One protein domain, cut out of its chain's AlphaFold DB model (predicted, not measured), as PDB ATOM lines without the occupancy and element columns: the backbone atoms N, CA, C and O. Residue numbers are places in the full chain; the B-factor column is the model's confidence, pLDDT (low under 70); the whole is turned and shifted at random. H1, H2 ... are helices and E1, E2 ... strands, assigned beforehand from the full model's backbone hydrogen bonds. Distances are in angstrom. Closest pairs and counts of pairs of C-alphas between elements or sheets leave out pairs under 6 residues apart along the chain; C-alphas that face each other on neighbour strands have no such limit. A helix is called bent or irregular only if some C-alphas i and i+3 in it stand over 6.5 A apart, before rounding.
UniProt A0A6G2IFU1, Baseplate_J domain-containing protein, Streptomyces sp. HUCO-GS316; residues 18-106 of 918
ATOM      1  N   GLU A  18      89.658 191.328 195.378       73.06
ATOM      2  CA  GLU A  18      89.566 190.340 196.456       73.06
ATOM      3  C   GLU A  18      90.220 189.000 196.097       73.06
ATOM      4  O   GLU A  18      90.994 188.471 196.895       73.06
ATOM      5  N   VAL A  19      89.971 188.463 194.895       77.75
ATOM      6  CA  VAL A  19      90.567 187.191 194.448       77.75
ATOM      7  C   VAL A  19      92.078 187.343 194.283       77.75
ATOM      8  O   VAL A  19      92.838 186.494 194.746       77.75
ATOM      9  N   ILE A  20      92.522 188.451 193.686       77.75
ATOM     10  CA  ILE A  20      93.948 188.785 193.536       77.75
ATOM     11  C   ILE A  20      94.615 188.911 194.915       77.75
ATOM     12  O   ILE A  20      95.716 188.405 195.132       77.75
ATOM     13  N   THR A  21      93.925 189.529 195.870       77.25
ATOM     14  CA  THR A  21      94.398 189.676 197.247       77.25
ATOM     15  C   THR A  21      94.516 188.328 197.956       77.25
ATOM     16  O   THR A  21      95.514 188.080 198.631       77.25
ATOM     17  N   GLU A  22      93.547 187.428 197.793       78.75
ATOM     18  CA  GLU A  22      93.594 186.094 198.399       78.75
ATOM     19  C   GLU A  22      94.679 185.208 197.768       78.75
ATOM     20  O   GLU A  22      95.387 184.485 198.476       78.75
ATOM     21  N   MET A  23      94.895 185.325 196.454       79.19
ATOM     22  CA  MET A  23      96.041 184.711 195.776       79.19
ATOM     23  C   MET A  23      97.367 185.242 196.328       79.19
ATOM     24  O   MET A  23      98.279 184.457 196.574       79.19
ATOM     25  N   ALA A  24      97.466 186.549 196.583       77.19
ATOM     26  CA  ALA A  24      98.654 187.155 197.175       77.19
ATOM     27  C   ALA A  24      98.889 186.704 198.626       77.19
ATOM     28  O   ALA A  24     100.023 186.399 198.992       77.19
ATOM     29  N   ARG A  25      97.834 186.574 199.445       77.44
ATOM     30  CA  ARG A  25      97.934 185.992 200.800       77.44
ATOM     31  C   ARG A  25      98.377 184.531 200.757       77.44
ATOM     32  O   ARG A  25      99.266 184.141 201.512       77.44
ATOM     33  N   SER A  26      97.811 183.745 199.844       80.50
ATOM     34  CA  SER A  26      98.184 182.341 199.637       80.50
ATOM     35  C   SER A  26      99.639 182.206 199.174       80.50
ATOM     36  O   SER A  26     100.369 181.350 199.668       80.50
ATOM     37  N   ALA A  27     100.093 183.092 198.283       77.69
ATOM     38  CA  ALA A  27     101.480 183.169 197.830       77.69
ATOM     39  C   ALA A  27     102.446 183.614 198.944       77.69
ATOM     40  O   ALA A  27     103.583 183.148 198.991       77.69
ATOM     41  N   ALA A  28     102.008 184.471 199.868       74.94
ATOM     42  CA  ALA A  28     102.808 184.886 201.022       74.94
ATOM     43  C   ALA A  28     102.933 183.765 202.072       74.94
ATOM     44  O   ALA A  28     103.960 183.652 202.737       74.94
ATOM     45  N   ALA A  29     101.905 182.920 202.205       74.88
ATOM     46  CA  ALA A  29     101.886 181.767 203.108       74.88
ATOM     47  C   ALA A  29     102.557 180.504 202.526       74.88
ATOM     48  O   ALA A  29     102.809 179.541 203.257       74.88
ATOM     49  N   ALA A  30     102.830 180.478 201.217       75.50
ATOM     50  CA  ALA A  30     103.484 179.361 200.545       75.50
ATOM     51  C   ALA A  30     104.954 179.205 200.981       75.50
ATOM     52  O   ALA A  30     105.610 180.156 201.403       75.50
ATOM     53  N   ARG A  31     105.499 177.984 200.854       68.50
ATOM     54  CA  ARG A  31     106.921 177.725 201.150       68.50
ATOM     55  C   ARG A  31     107.828 178.633 200.293       68.50
ATOM     56  O   ARG A  31     107.483 178.877 199.135       68.50
ATOM     57  N   PRO A  32     108.994 179.070 200.813       65.44
ATOM     58  CA  PRO A  32     109.954 179.880 200.061       65.44
ATOM     59  C   PRO A  32     110.335 179.224 198.732       65.44
ATOM     60  O   PRO A  32     110.403 177.994 198.647       65.44
ATOM     61  N   VAL A  33     110.591 180.034 197.703       64.25
ATOM     62  CA  VAL A  33     110.867 179.545 196.345       64.25
ATOM     63  C   VAL A  33     112.153 178.702 196.331       64.25
ATOM     64  O   VAL A  33     113.222 179.226 196.659       64.25
ATOM     65  N   PRO A  34     112.100 177.405 195.966       59.38
ATOM     66  CA  PRO A  34     113.299 176.575 195.897       59.38
ATOM     67  C   PRO A  34     114.212 177.029 194.746       59.38
ATOM     68  O   PRO A  34     113.757 177.155 193.613       59.38
ATOM     69  N   HIS A  35     115.509 177.200 195.028       62.62
ATOM     70  CA  HIS A  35     116.583 177.415 194.039       62.62
ATOM     71  C   HIS A  35     116.560 178.746 193.258       62.62
ATOM     72  O   HIS A  35     116.758 178.766 192.044       62.62
ATOM     73  N   LEU A  36     116.398 179.880 193.945       56.72
ATOM     74  CA  LEU A  36     116.696 181.186 193.343       56.72
ATOM     75  C   LEU A  36     118.212 181.347 193.077       56.72
ATOM     76  O   LEU A  36     119.012 180.997 193.951       56.72
ATOM     77  N   PRO A  37     118.634 181.874 191.908       53.69
ATOM     78  CA  PRO A  37     120.044 182.136 191.618       53.69
ATOM     79  C   PRO A  37     120.655 183.104 192.649       53.69
ATOM     80  O   PRO A  37     120.025 184.112 192.977       53.69
ATOM     81  N   PRO A  38     121.876 182.854 193.156       48.94
ATOM     82  CA  PRO A  38     122.497 183.702 194.164       48.94
ATOM     83  C   PRO A  38     123.055 184.977 193.518       48.94
ATOM     84  O   PRO A  38     124.227 185.039 193.160       48.94
ATOM     85  N   ALA A  39     122.216 186.002 193.357       48.72
ATOM     86  CA  ALA A  39     122.659 187.350 193.003       48.72
ATOM     87  C   ALA A  39     121.648 188.428 193.443       48.72
ATOM     88  O   ALA A  39     120.900 188.946 192.624       48.72
ATOM     89  N   ALA A  40     121.637 188.739 194.744       43.78
ATOM     90  CA  ALA A  40     121.450 190.073 195.350       43.78
ATOM     91  C   ALA A  40     121.157 189.899 196.851       43.78
ATOM     92  O   ALA A  40     120.264 189.151 197.236       43.78
ATOM     93  N   ALA A  41     121.920 190.570 197.713       49.38
ATOM     94  CA  ALA A  41     121.742 190.523 199.161       49.38
ATOM     95  C   ALA A  41     120.411 191.187 199.579       49.38
ATOM     96  O   ALA A  41     120.259 192.400 199.458       49.38
ATOM     97  N   GLY A  42     119.465 190.388 200.078       56.75
ATOM     98  CA  GLY A  42     118.164 190.807 200.614       56.75
ATOM     99  C   GLY A  42     117.407 189.625 201.256       56.75
ATOM    100  O   GLY A  42     117.822 188.482 201.052       56.75
ATOM    101  N   PRO A  43     116.355 189.866 202.071       54.06
ATOM    102  CA  PRO A  43     115.604 188.819 202.785       54.06
ATOM    103  C   PRO A  43     114.908 187.830 201.823       54.06
ATOM    104  O   PRO A  43     114.754 188.150 200.643       54.06
ATOM    105  N   PRO A  44     114.503 186.624 202.287       54.47
ATOM    106  CA  PRO A  44     113.987 185.568 201.415       54.47
ATOM    107  C   PRO A  44     112.753 186.041 200.646       54.47
ATOM    108  O   PRO A  44     111.756 186.430 201.249       54.47
ATOM    109  N   THR A  45     112.819 185.978 199.318       64.56
ATOM    110  CA  THR A  45     111.699 186.291 198.434       64.56
ATOM    111  C   THR A  45     110.631 185.208 198.559       64.56
ATOM    112  O   THR A  45     110.847 184.028 198.262       64.56
ATOM    113  N   THR A  46     109.458 185.606 199.035       71.31
ATOM    114  CA  THR A  46     108.258 184.769 199.000       71.31
ATOM    115  C   THR A  46     107.710 184.702 197.572       71.31
ATOM    116  O   THR A  46     108.057 185.517 196.711       71.31
ATOM    117  N   TRP A  47     106.811 183.752 197.298       74.75
ATOM    118  CA  TRP A  47     106.069 183.760 196.032       74.75
ATOM    119  C   TRP A  47     105.270 185.058 195.854       74.75
ATOM    120  O   TRP A  47     105.118 185.525 194.729       74.75
ATOM    121  N   ALA A  48     104.811 185.681 196.946       73.56
ATOM    122  CA  ALA A  48     104.130 186.969 196.881       73.56
ATOM    123  C   ALA A  48     105.063 188.101 196.423       73.56
ATOM    124  O   ALA A  48     104.665 188.906 195.583       73.56
ATOM    125  N   ASP A  49     106.313 188.118 196.894       72.06
ATOM    126  CA  ASP A  49     107.305 189.119 196.480       72.06
ATOM    127  C   ASP A  49     107.668 188.993 194.999       72.06
ATOM    128  O   ASP A  49     107.978 189.990 194.359       72.06
ATOM    129  N   LEU A  50     107.624 187.787 194.428       73.19
ATOM    130  CA  LEU A  50     107.894 187.566 193.002       73.19
ATOM    131  C   LEU A  50     106.704 187.936 192.114       73.19
ATOM    132  O   LEU A  50     106.889 188.507 191.041       73.19
ATOM    133  N   LEU A  51     105.491 187.604 192.552       73.25
ATOM    134  CA  LEU A  51     104.291 187.691 191.721       73.25
ATOM    135  C   LEU A  51     103.573 189.051 191.826       73.25
ATOM    136  O   LEU A  51     102.866 189.422 190.889       73.25
ATOM    137  N   PHE A  52     103.785 189.827 192.900       73.38
ATOM    138  CA  PHE A  52     103.091 191.098 193.170       73.38
ATOM    139  C   PHE A  52     104.080 192.258 193.417       73.38
ATOM    140  O   PHE A  52     105.216 192.035 193.841       73.38
ATOM    141  N   HIS A  53     103.697 193.501 193.082       64.81
ATOM    142  CA  HIS A  53     104.533 194.704 193.280       64.81
ATOM    143  C   HIS A  53     104.505 195.161 194.738       64.81
ATOM    144  O   HIS A  53     105.559 195.438 195.302       64.81
ATOM    145  N   ASP A  54     103.304 195.161 195.320       64.75
ATOM    146  CA  ASP A  54     103.024 195.419 196.730       64.75
ATOM    147  C   ASP A  54     102.178 194.243 197.258       64.75
ATOM    148  O   ASP A  54     100.985 194.163 196.935       64.75
ATOM    149  N   PRO A  55     102.754 193.291 198.015       60.44
ATOM    150  CA  PRO A  55     101.975 192.244 198.665       60.44
ATOM    151  C   PRO A  55     101.086 192.839 199.777       60.44
ATOM    152  O   PRO A  55     101.435 193.858 200.383       60.44
ATOM    153  N   PRO A  56      99.931 192.218 200.075       61.47
ATOM    154  CA  PRO A  56      98.971 192.762 201.026       61.47
ATOM    155  C   PRO A  56      99.579 192.835 202.433       61.47
ATOM    156  O   PRO A  56     100.183 191.881 202.924       61.47
ATOM    157  N   SER A  57      99.399 193.974 203.103       62.75
ATOM    158  CA  SER A  57      99.918 194.256 204.445       62.75
ATOM    159  C   SER A  57      98.815 194.814 205.357       62.75
ATOM    160  O   SER A  57      97.795 195.296 204.863       62.75
ATOM    161  N   PRO A  58      99.005 194.855 206.692       56.84
ATOM    162  CA  PRO A  58      98.013 195.427 207.608       56.84
ATOM    163  C   PRO A  58      97.653 196.896 207.315       56.84
ATOM    164  O   PRO A  58      96.613 197.369 207.760       56.84
ATOM    165  N   ARG A  59      98.512 197.628 206.586       54.69
ATOM    166  CA  ARG A  59      98.305 199.034 206.193       54.69
ATOM    167  C   ARG A  59      97.770 199.207 204.764       54.69
ATOM    168  O   ARG A  59      97.308 200.295 204.437       54.69
ATOM    169  N   ARG A  60      97.836 198.169 203.923       57.47
ATOM    170  CA  ARG A  60      97.297 198.133 202.552       57.47
ATOM    171  C   ARG A  60      96.750 196.734 202.262       57.47
ATOM    172  O   ARG A  60      97.540 195.833 201.983       57.47
ATOM    173  N   PRO A  61      95.428 196.533 202.360       58.19
ATOM    174  CA  PRO A  61      94.842 195.205 202.258       58.19
ATOM    175  C   PRO A  61      94.811 194.648 200.833       58.19
ATOM    176  O   PRO A  61      94.631 193.441 200.712       58.19
ATOM    177  N   SER A  62      94.987 195.468 199.791       57.28
ATOM    178  CA  SER A  62      94.943 195.027 198.397       57.28
ATOM    179  C   SER A  62      96.316 194.876 197.745       57.28
ATOM    180  O   SER A  62      97.246 195.632 198.024       57.28
ATOM    181  N   ALA A  63      96.429 193.865 196.880       63.47
ATOM    182  CA  ALA A  63      97.650 193.538 196.153       63.47
ATOM    183  C   ALA A  63      97.667 194.192 194.762       63.47
ATOM    184  O   ALA A  63      96.678 194.124 194.032       63.47
ATOM    185  N   VAL A  64      98.804 194.773 194.366       63.38
ATOM    186  CA  VAL A  64      98.985 195.397 193.039       63.38
ATOM    187  C   VAL A  64      99.901 194.529 192.176       63.38
ATOM    188  O   VAL A  64     100.992 194.145 192.600       63.38
ATOM    189  N   LEU A  65      99.465 194.208 190.956       64.81
ATOM    190  CA  LEU A  65     100.249 193.440 189.979       64.81
ATOM    191  C   LEU A  65     101.416 194.276 189.421       64.81
ATOM    192  O   LEU A  65     101.306 195.494 189.305       64.81
ATOM    193  N   ARG A  66     102.544 193.632 189.082       60.41
ATOM    194  CA  ARG A  66     103.773 194.336 188.651       60.41
ATOM    195  C   ARG A  66     103.708 194.944 187.243       60.41
ATOM    196  O   ARG A  66     104.161 196.064 187.047       60.41
ATOM    197  N   SER A  67     103.191 194.209 186.263       61.81
ATOM    198  CA  SER A  67     102.980 194.641 184.880       61.81
ATOM    199  C   SER A  67     102.142 193.608 184.104       61.81
ATOM    200  O   SER A  67     102.508 192.433 184.076       61.81
ATOM    201  N   PRO A  68     101.086 194.015 183.374       58.56
ATOM    202  CA  PRO A  68     100.295 193.100 182.543       58.56
ATOM    203  C   PRO A  68     101.071 192.495 181.354       58.56
ATOM    204  O   PRO A  68     100.562 191.587 180.703       58.56
ATOM    205  N   ALA A  69     102.289 192.971 181.064       61.75
ATOM    206  CA  ALA A  69     103.161 192.418 180.024       61.75
ATOM    207  C   ALA A  69     104.003 191.208 180.491       61.75
ATOM    208  O   ALA A  69     104.671 190.583 179.668       61.75
ATOM    209  N   ASP A  70     103.991 190.880 181.788       72.56
ATOM    210  CA  ASP A  70     104.664 189.698 182.336       72.56
ATOM    211  C   ASP A  70     103.808 188.432 182.100       72.56
ATOM    212  O   ASP A  70     102.669 188.372 182.584       72.56
ATOM    213  N   PRO A  71     104.327 187.394 181.409       75.44
ATOM    214  CA  PRO A  71     103.610 186.138 181.186       75.44
ATOM    215  C   PRO A  71     103.071 185.492 182.470       75.44
ATOM    216  O   PRO A  71     101.971 184.937 182.456       75.44
ATOM    217  N   ALA A  72     103.799 185.579 183.588       72.06
ATOM    218  CA  ALA A  72     103.361 185.005 184.860       72.06
ATOM    219  C   ALA A  72     102.124 185.728 185.415       72.06
ATOM    220  O   ALA A  72     101.215 185.099 185.961       72.06
ATOM    221  N   GLN A  73     102.045 187.045 185.226       73.12
ATOM    222  CA  GLN A  73     100.911 187.850 185.677       73.12
ATOM    223  C   GLN A  73      99.715 187.753 184.745       73.12
ATOM    224  O   GLN A  73      98.583 187.727 185.222       73.12
ATOM    225  N   ALA A  74      99.952 187.624 183.439       75.19
ATOM    226  CA  ALA A  74      98.898 187.324 182.479       75.19
ATOM    227  C   ALA A  74      98.198 185.994 182.821       75.19
ATOM    228  O   ALA A  74      96.970 185.919 182.790       75.19
ATOM    229  N   VAL A  75      98.959 184.969 183.228       81.69
ATOM    230  CA  VAL A  75      98.401 183.688 183.696       81.69
ATOM    231  C   VAL A  75      97.635 183.852 185.009       81.69
ATOM    232  O   VAL A  75      96.523 183.342 185.117       81.69
ATOM    233  N   LEU A  76      98.172 184.579 185.994       78.44
ATOM    234  CA  LEU A  76      97.468 184.823 187.262       78.44
ATOM    235  C   LEU A  76      96.147 185.571 187.061       78.44
ATOM    236  O   LEU A  76      95.132 185.171 187.625       78.44
ATOM    237  N   LEU A  77      96.141 186.606 186.220       78.00
ATOM    238  CA  LEU A  77      94.927 187.332 185.846       78.00
ATOM    239  C   LEU A  77      93.919 186.424 185.141       78.00
ATOM    240  O   LEU A  77      92.734 186.467 185.467       78.00
ATOM    241  N   ALA A  78      94.378 185.564 184.228       81.94
ATOM    242  CA  ALA A  78      93.516 184.597 183.558       81.94
ATOM    243  C   ALA A  78      92.900 183.594 184.550       81.94
ATOM    244  O   ALA A  78      91.699 183.335 184.496       81.94
ATOM    245  N   VAL A  79      93.683 183.064 185.495       83.56
ATOM    246  CA  VAL A  79      93.189 182.145 186.536       83.56
ATOM    247  C   VAL A  79      92.210 182.849 187.476       83.56
ATOM    248  O   VAL A  79      91.175 182.280 187.819       83.56
ATOM    249  N   ALA A  80      92.498 184.088 187.869       82.19
ATOM    250  CA  ALA A  80      91.622 184.869 188.730       82.19
ATOM    251  C   ALA A  80      90.284 185.191 188.036       82.19
ATOM    252  O   ALA A  80      89.228 185.043 188.652       82.19
ATOM    253  N   ALA A  81      90.307 185.504 186.736       81.25
ATOM    254  CA  ALA A  81      89.100 185.685 185.928       81.25
ATOM    255  C   ALA A  81      88.289 184.380 185.782       81.25
ATOM    256  O   ALA A  81      87.061 184.397 185.886       81.25
ATOM    257  N   LEU A  82      88.951 183.227 185.601       86.06
ATOM    258  CA  LEU A  82      88.286 181.914 185.576       86.06
ATOM    259  C   LEU A  82      87.634 181.569 186.926       86.06
ATOM    260  O   LEU A  82      86.512 181.059 186.959       86.06
ATOM    261  N   HIS A  83      88.315 181.861 188.039       85.00
ATOM    262  CA  HIS A  83      87.781 181.648 189.384       85.00
ATOM    263  C   HIS A  83      86.548 182.520 189.650       85.00
ATOM    264  O   HIS A  83      85.576 182.052 190.238       85.00
ATOM    265  N   GLU A  84      86.550 183.769 189.186       82.50
ATOM    266  CA  GLU A  84      85.390 184.652 189.300       82.50
ATOM    267  C   GLU A  84      84.172 184.103 188.543       82.50
ATOM    268  O   GLU A  84      83.070 184.083 189.090       82.50
ATOM    269  N   GLY A  85      84.371 183.543 187.344       83.12
ATOM    270  CA  GLY A  85      83.309 182.843 186.616       83.12
ATOM    271  C   GLY A  85      82.736 181.639 187.383       83.12
ATOM    272  O   GLY A  85      81.518 181.448 187.426       83.12
ATOM    273  N   LEU A  86      83.591 180.849 188.046       85.62
ATOM    274  CA  LEU A  86      83.153 179.749 188.920       85.62
ATOM    275  C   LEU A  86      82.359 180.263 190.127       85.62
ATOM    276  O   LEU A  86      81.294 179.726 190.432       85.62
ATOM    277  N   ALA A  87      82.845 181.310 190.792       83.88
ATOM    278  CA  ALA A  87      82.173 181.914 191.939       83.88
ATOM    279  C   ALA A  87      80.788 182.463 191.560       83.88
ATOM    280  O   ALA A  87      79.819 182.212 192.276       83.88
ATOM    281  N   GLN A  88      80.666 183.126 190.405       83.56
ATOM    282  CA  GLN A  88      79.383 183.592 189.866       83.56
ATOM    283  C   GLN A  88      78.414 182.427 189.614       83.56
ATOM    284  O   GLN A  88      77.234 182.518 189.954       83.56
ATOM    285  N   HIS A  89      78.900 181.301 189.080       86.56
ATOM    286  CA  HIS A  89      78.069 180.112 188.893       86.56
ATOM    287  C   HIS A  89      77.589 179.525 190.229       86.56
ATOM    288  O   HIS A  89      76.402 179.231 190.384       86.56
ATOM    289  N   PHE A  90      78.488 179.389 191.210       89.00
ATOM    290  CA  PHE A  90      78.148 178.909 192.553       89.00
ATOM    291  C   PHE A  90      77.164 179.836 193.274       89.00
ATOM    292  O   PHE A  90      76.259 179.342 193.948       89.00
ATOM    293  N   ALA A  91      77.293 181.153 193.106       88.19
ATOM    294  CA  ALA A  91      76.392 182.136 193.703       88.19
ATOM    295  C   ALA A  91      74.941 182.001 193.201       88.19
ATOM    296  O   ALA A  91      74.004 182.293 193.944       88.19
ATOM    297  N   GLU A  92      74.742 181.498 191.980       88.38
ATOM    298  CA  GLU A  92      73.415 181.280 191.398       88.38
ATOM    299  C   GLU A  92      72.780 179.933 191.816       88.38
ATOM    300  O   GLU A  92      71.556 179.771 191.759       88.38
ATOM    301  N   LEU A  93      73.570 178.959 192.295       92.44
ATOM    302  CA  LEU A  93      73.063 177.629 192.676       92.44
ATOM    303  C   LEU A  93      71.960 177.665 193.750       92.44
ATOM    304  O   LEU A  93      70.941 177.000 193.542       92.44
ATOM    305  N   PRO A  94      72.068 178.428 194.861       93.00
ATOM    306  CA  PRO A  94      70.999 178.499 195.858       93.00
ATOM    307  C   PRO A  94      69.681 179.028 195.284       93.00
ATOM    308  O   PRO A  94      68.605 178.536 195.637       93.00
ATOM    309  N   ARG A  95      69.750 180.011 194.374       90.31
ATOM    310  CA  ARG A  95      68.575 180.581 193.704       90.31
ATOM    311  C   ARG A  95      67.906 179.541 192.805       90.31
ATOM    312  O   ARG A  95      66.699 179.329 192.935       90.31
ATOM    313  N   ARG A  96      68.680 178.835 191.974       91.44
ATOM    314  CA  ARG A  96      68.178 177.748 191.110       91.44
ATOM    315  C   ARG A  96      67.594 176.585 191.906       91.44
ATOM    316  O   ARG A  96      66.492 176.144 191.598       91.44
ATOM    317  N   ALA A  97      68.277 176.135 192.957       93.75
ATOM    318  CA  ALA A  97      67.799 175.055 193.820       93.75
ATOM    319  C   ALA A  97      66.469 175.410 194.503       93.75
ATOM    320  O   ALA A  97      65.578 174.571 194.619       93.75
ATOM    321  N   ARG A  98      66.300 176.672 194.920       93.62
ATOM    322  CA  ARG A  98      65.038 177.155 195.491       93.62
ATOM    323  C   ARG A  98      63.912 177.198 194.457       93.62
ATOM    324  O   ARG A  98      62.781 176.857 194.803       93.62
ATOM    325  N   LEU A  99      64.200 177.625 193.226       93.81
ATOM    326  CA  LEU A  99      63.232 177.609 192.126       93.81
ATOM    327  C   LEU A  99      62.760 176.180 191.837       93.81
ATOM    328  O   LEU A  99      61.556 175.947 191.893       93.81
ATOM    329  N   ASP A 100      63.695 175.245 191.638       94.19
ATOM    330  CA  ASP A 100      63.424 173.817 191.401       94.19
ATOM    331  C   ASP A 100      62.591 173.194 192.530       94.19
ATOM    332  O   ASP A 100      61.569 172.553 192.294       94.19
ATOM    333  N   TRP A 101      62.955 173.459 193.789       95.56
ATOM    334  CA  TRP A 101      62.199 172.942 194.926       95.56
ATOM    335  C   TRP A 101      60.749 173.456 194.955       95.56
ATOM    336  O   TRP A 101      59.821 172.696 195.234       95.56
ATOM    337  N   LEU A 102      60.523 174.735 194.646       95.56
ATOM    338  CA  LEU A 102      59.173 175.302 194.619       95.56
ATOM    339  C   LEU A 102      58.360 174.811 193.409       95.56
ATOM    340  O   LEU A 102      57.178 174.506 193.573       95.56
ATOM    341  N   SER A 103      58.953 174.767 192.208       94.12
ATOM    342  CA  SER A 103      58.235 174.425 190.970       94.12
ATOM    343  C   SER A 103      58.106 172.924 190.752       94.12
ATOM    344  O   SER A 103      56.994 172.454 190.539       94.12
ATOM    345  N   GLU A 104      59.198 172.167 190.850       94.38
ATOM    346  CA  GLU A 104      59.228 170.739 190.511       94.38
ATOM    347  C   GLU A 104      58.840 169.861 191.702       94.38
ATOM    348  O   GLU A 104      58.071 168.911 191.561       94.38
ATOM    349  N   ARG A 105      59.348 170.167 192.906       94.19
ATOM    350  CA  ARG A 105      59.104 169.319 194.093       94.19
ATOM    351  C   ARG A 105      57.782 169.626 194.777       94.19
ATOM    352  O   ARG A 105      57.046 168.703 195.113       94.19
ATOM    353  N   LEU A 106      57.487 170.905 195.010       94.81
ATOM    354  CA  LEU A 106      56.207 171.330 195.584       94.81
ATOM    355  C   LEU A 106      55.108 171.526 194.536       94.81
ATOM    356  O   LEU A 106      53.948 171.691 194.918       94.81
TER     357      LEU A 106
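AT A GLANCE: This is residues 18 to 106 of the 918 residues of the protein "Baseplate_J domain-containing protein" of Streptomyces sp. HUCO-GS316 (UniProt A0A6G2IFU1). The long, bent helix H3 sticks out with residues 85 to 105 from a small head, where H1 packs on H3a and H2 on H1. The printed part, 89 residues with named elements H1, H2, E1, H3 in order, is mostly helix. It is extended, with a radius of gyration of the C-alphas of 19.1 A and spans of 68 by 28 by 23 A.

IN THESE COORDINATES: Find C-alpha 71 at (103.610, 186.138, 181.186); H3, by its hydrogen bonds assigned as one helix, runs to residue 105 but is bent, with C-alphas 91 and 94 6.9 A apart. H3a, residues 71 to 91, is 30.2 A long; H3b, residues 94 to 105, ends at (59.104, 169.319, 194.093). H1 is residues 18 to 29, H2 47 to 51, E1 52 to 54.

HOW THE PARTS SIT: H1 touches H3a with residues 19 to 20 alone, opposite ways at a steep tilt of 60 degrees; the closest C-alphas, 19 and 80, are 6.3 A apart. Every O i to N i+4 pair of H1, H2, H3a and H3b is within hydrogen-bond range.

THE WHOLE: The printed part has no cut. The links H1 to H2 and E1 to H3 are long. Residues 31 to 45 and 53 to 69 have pLDDT under 70.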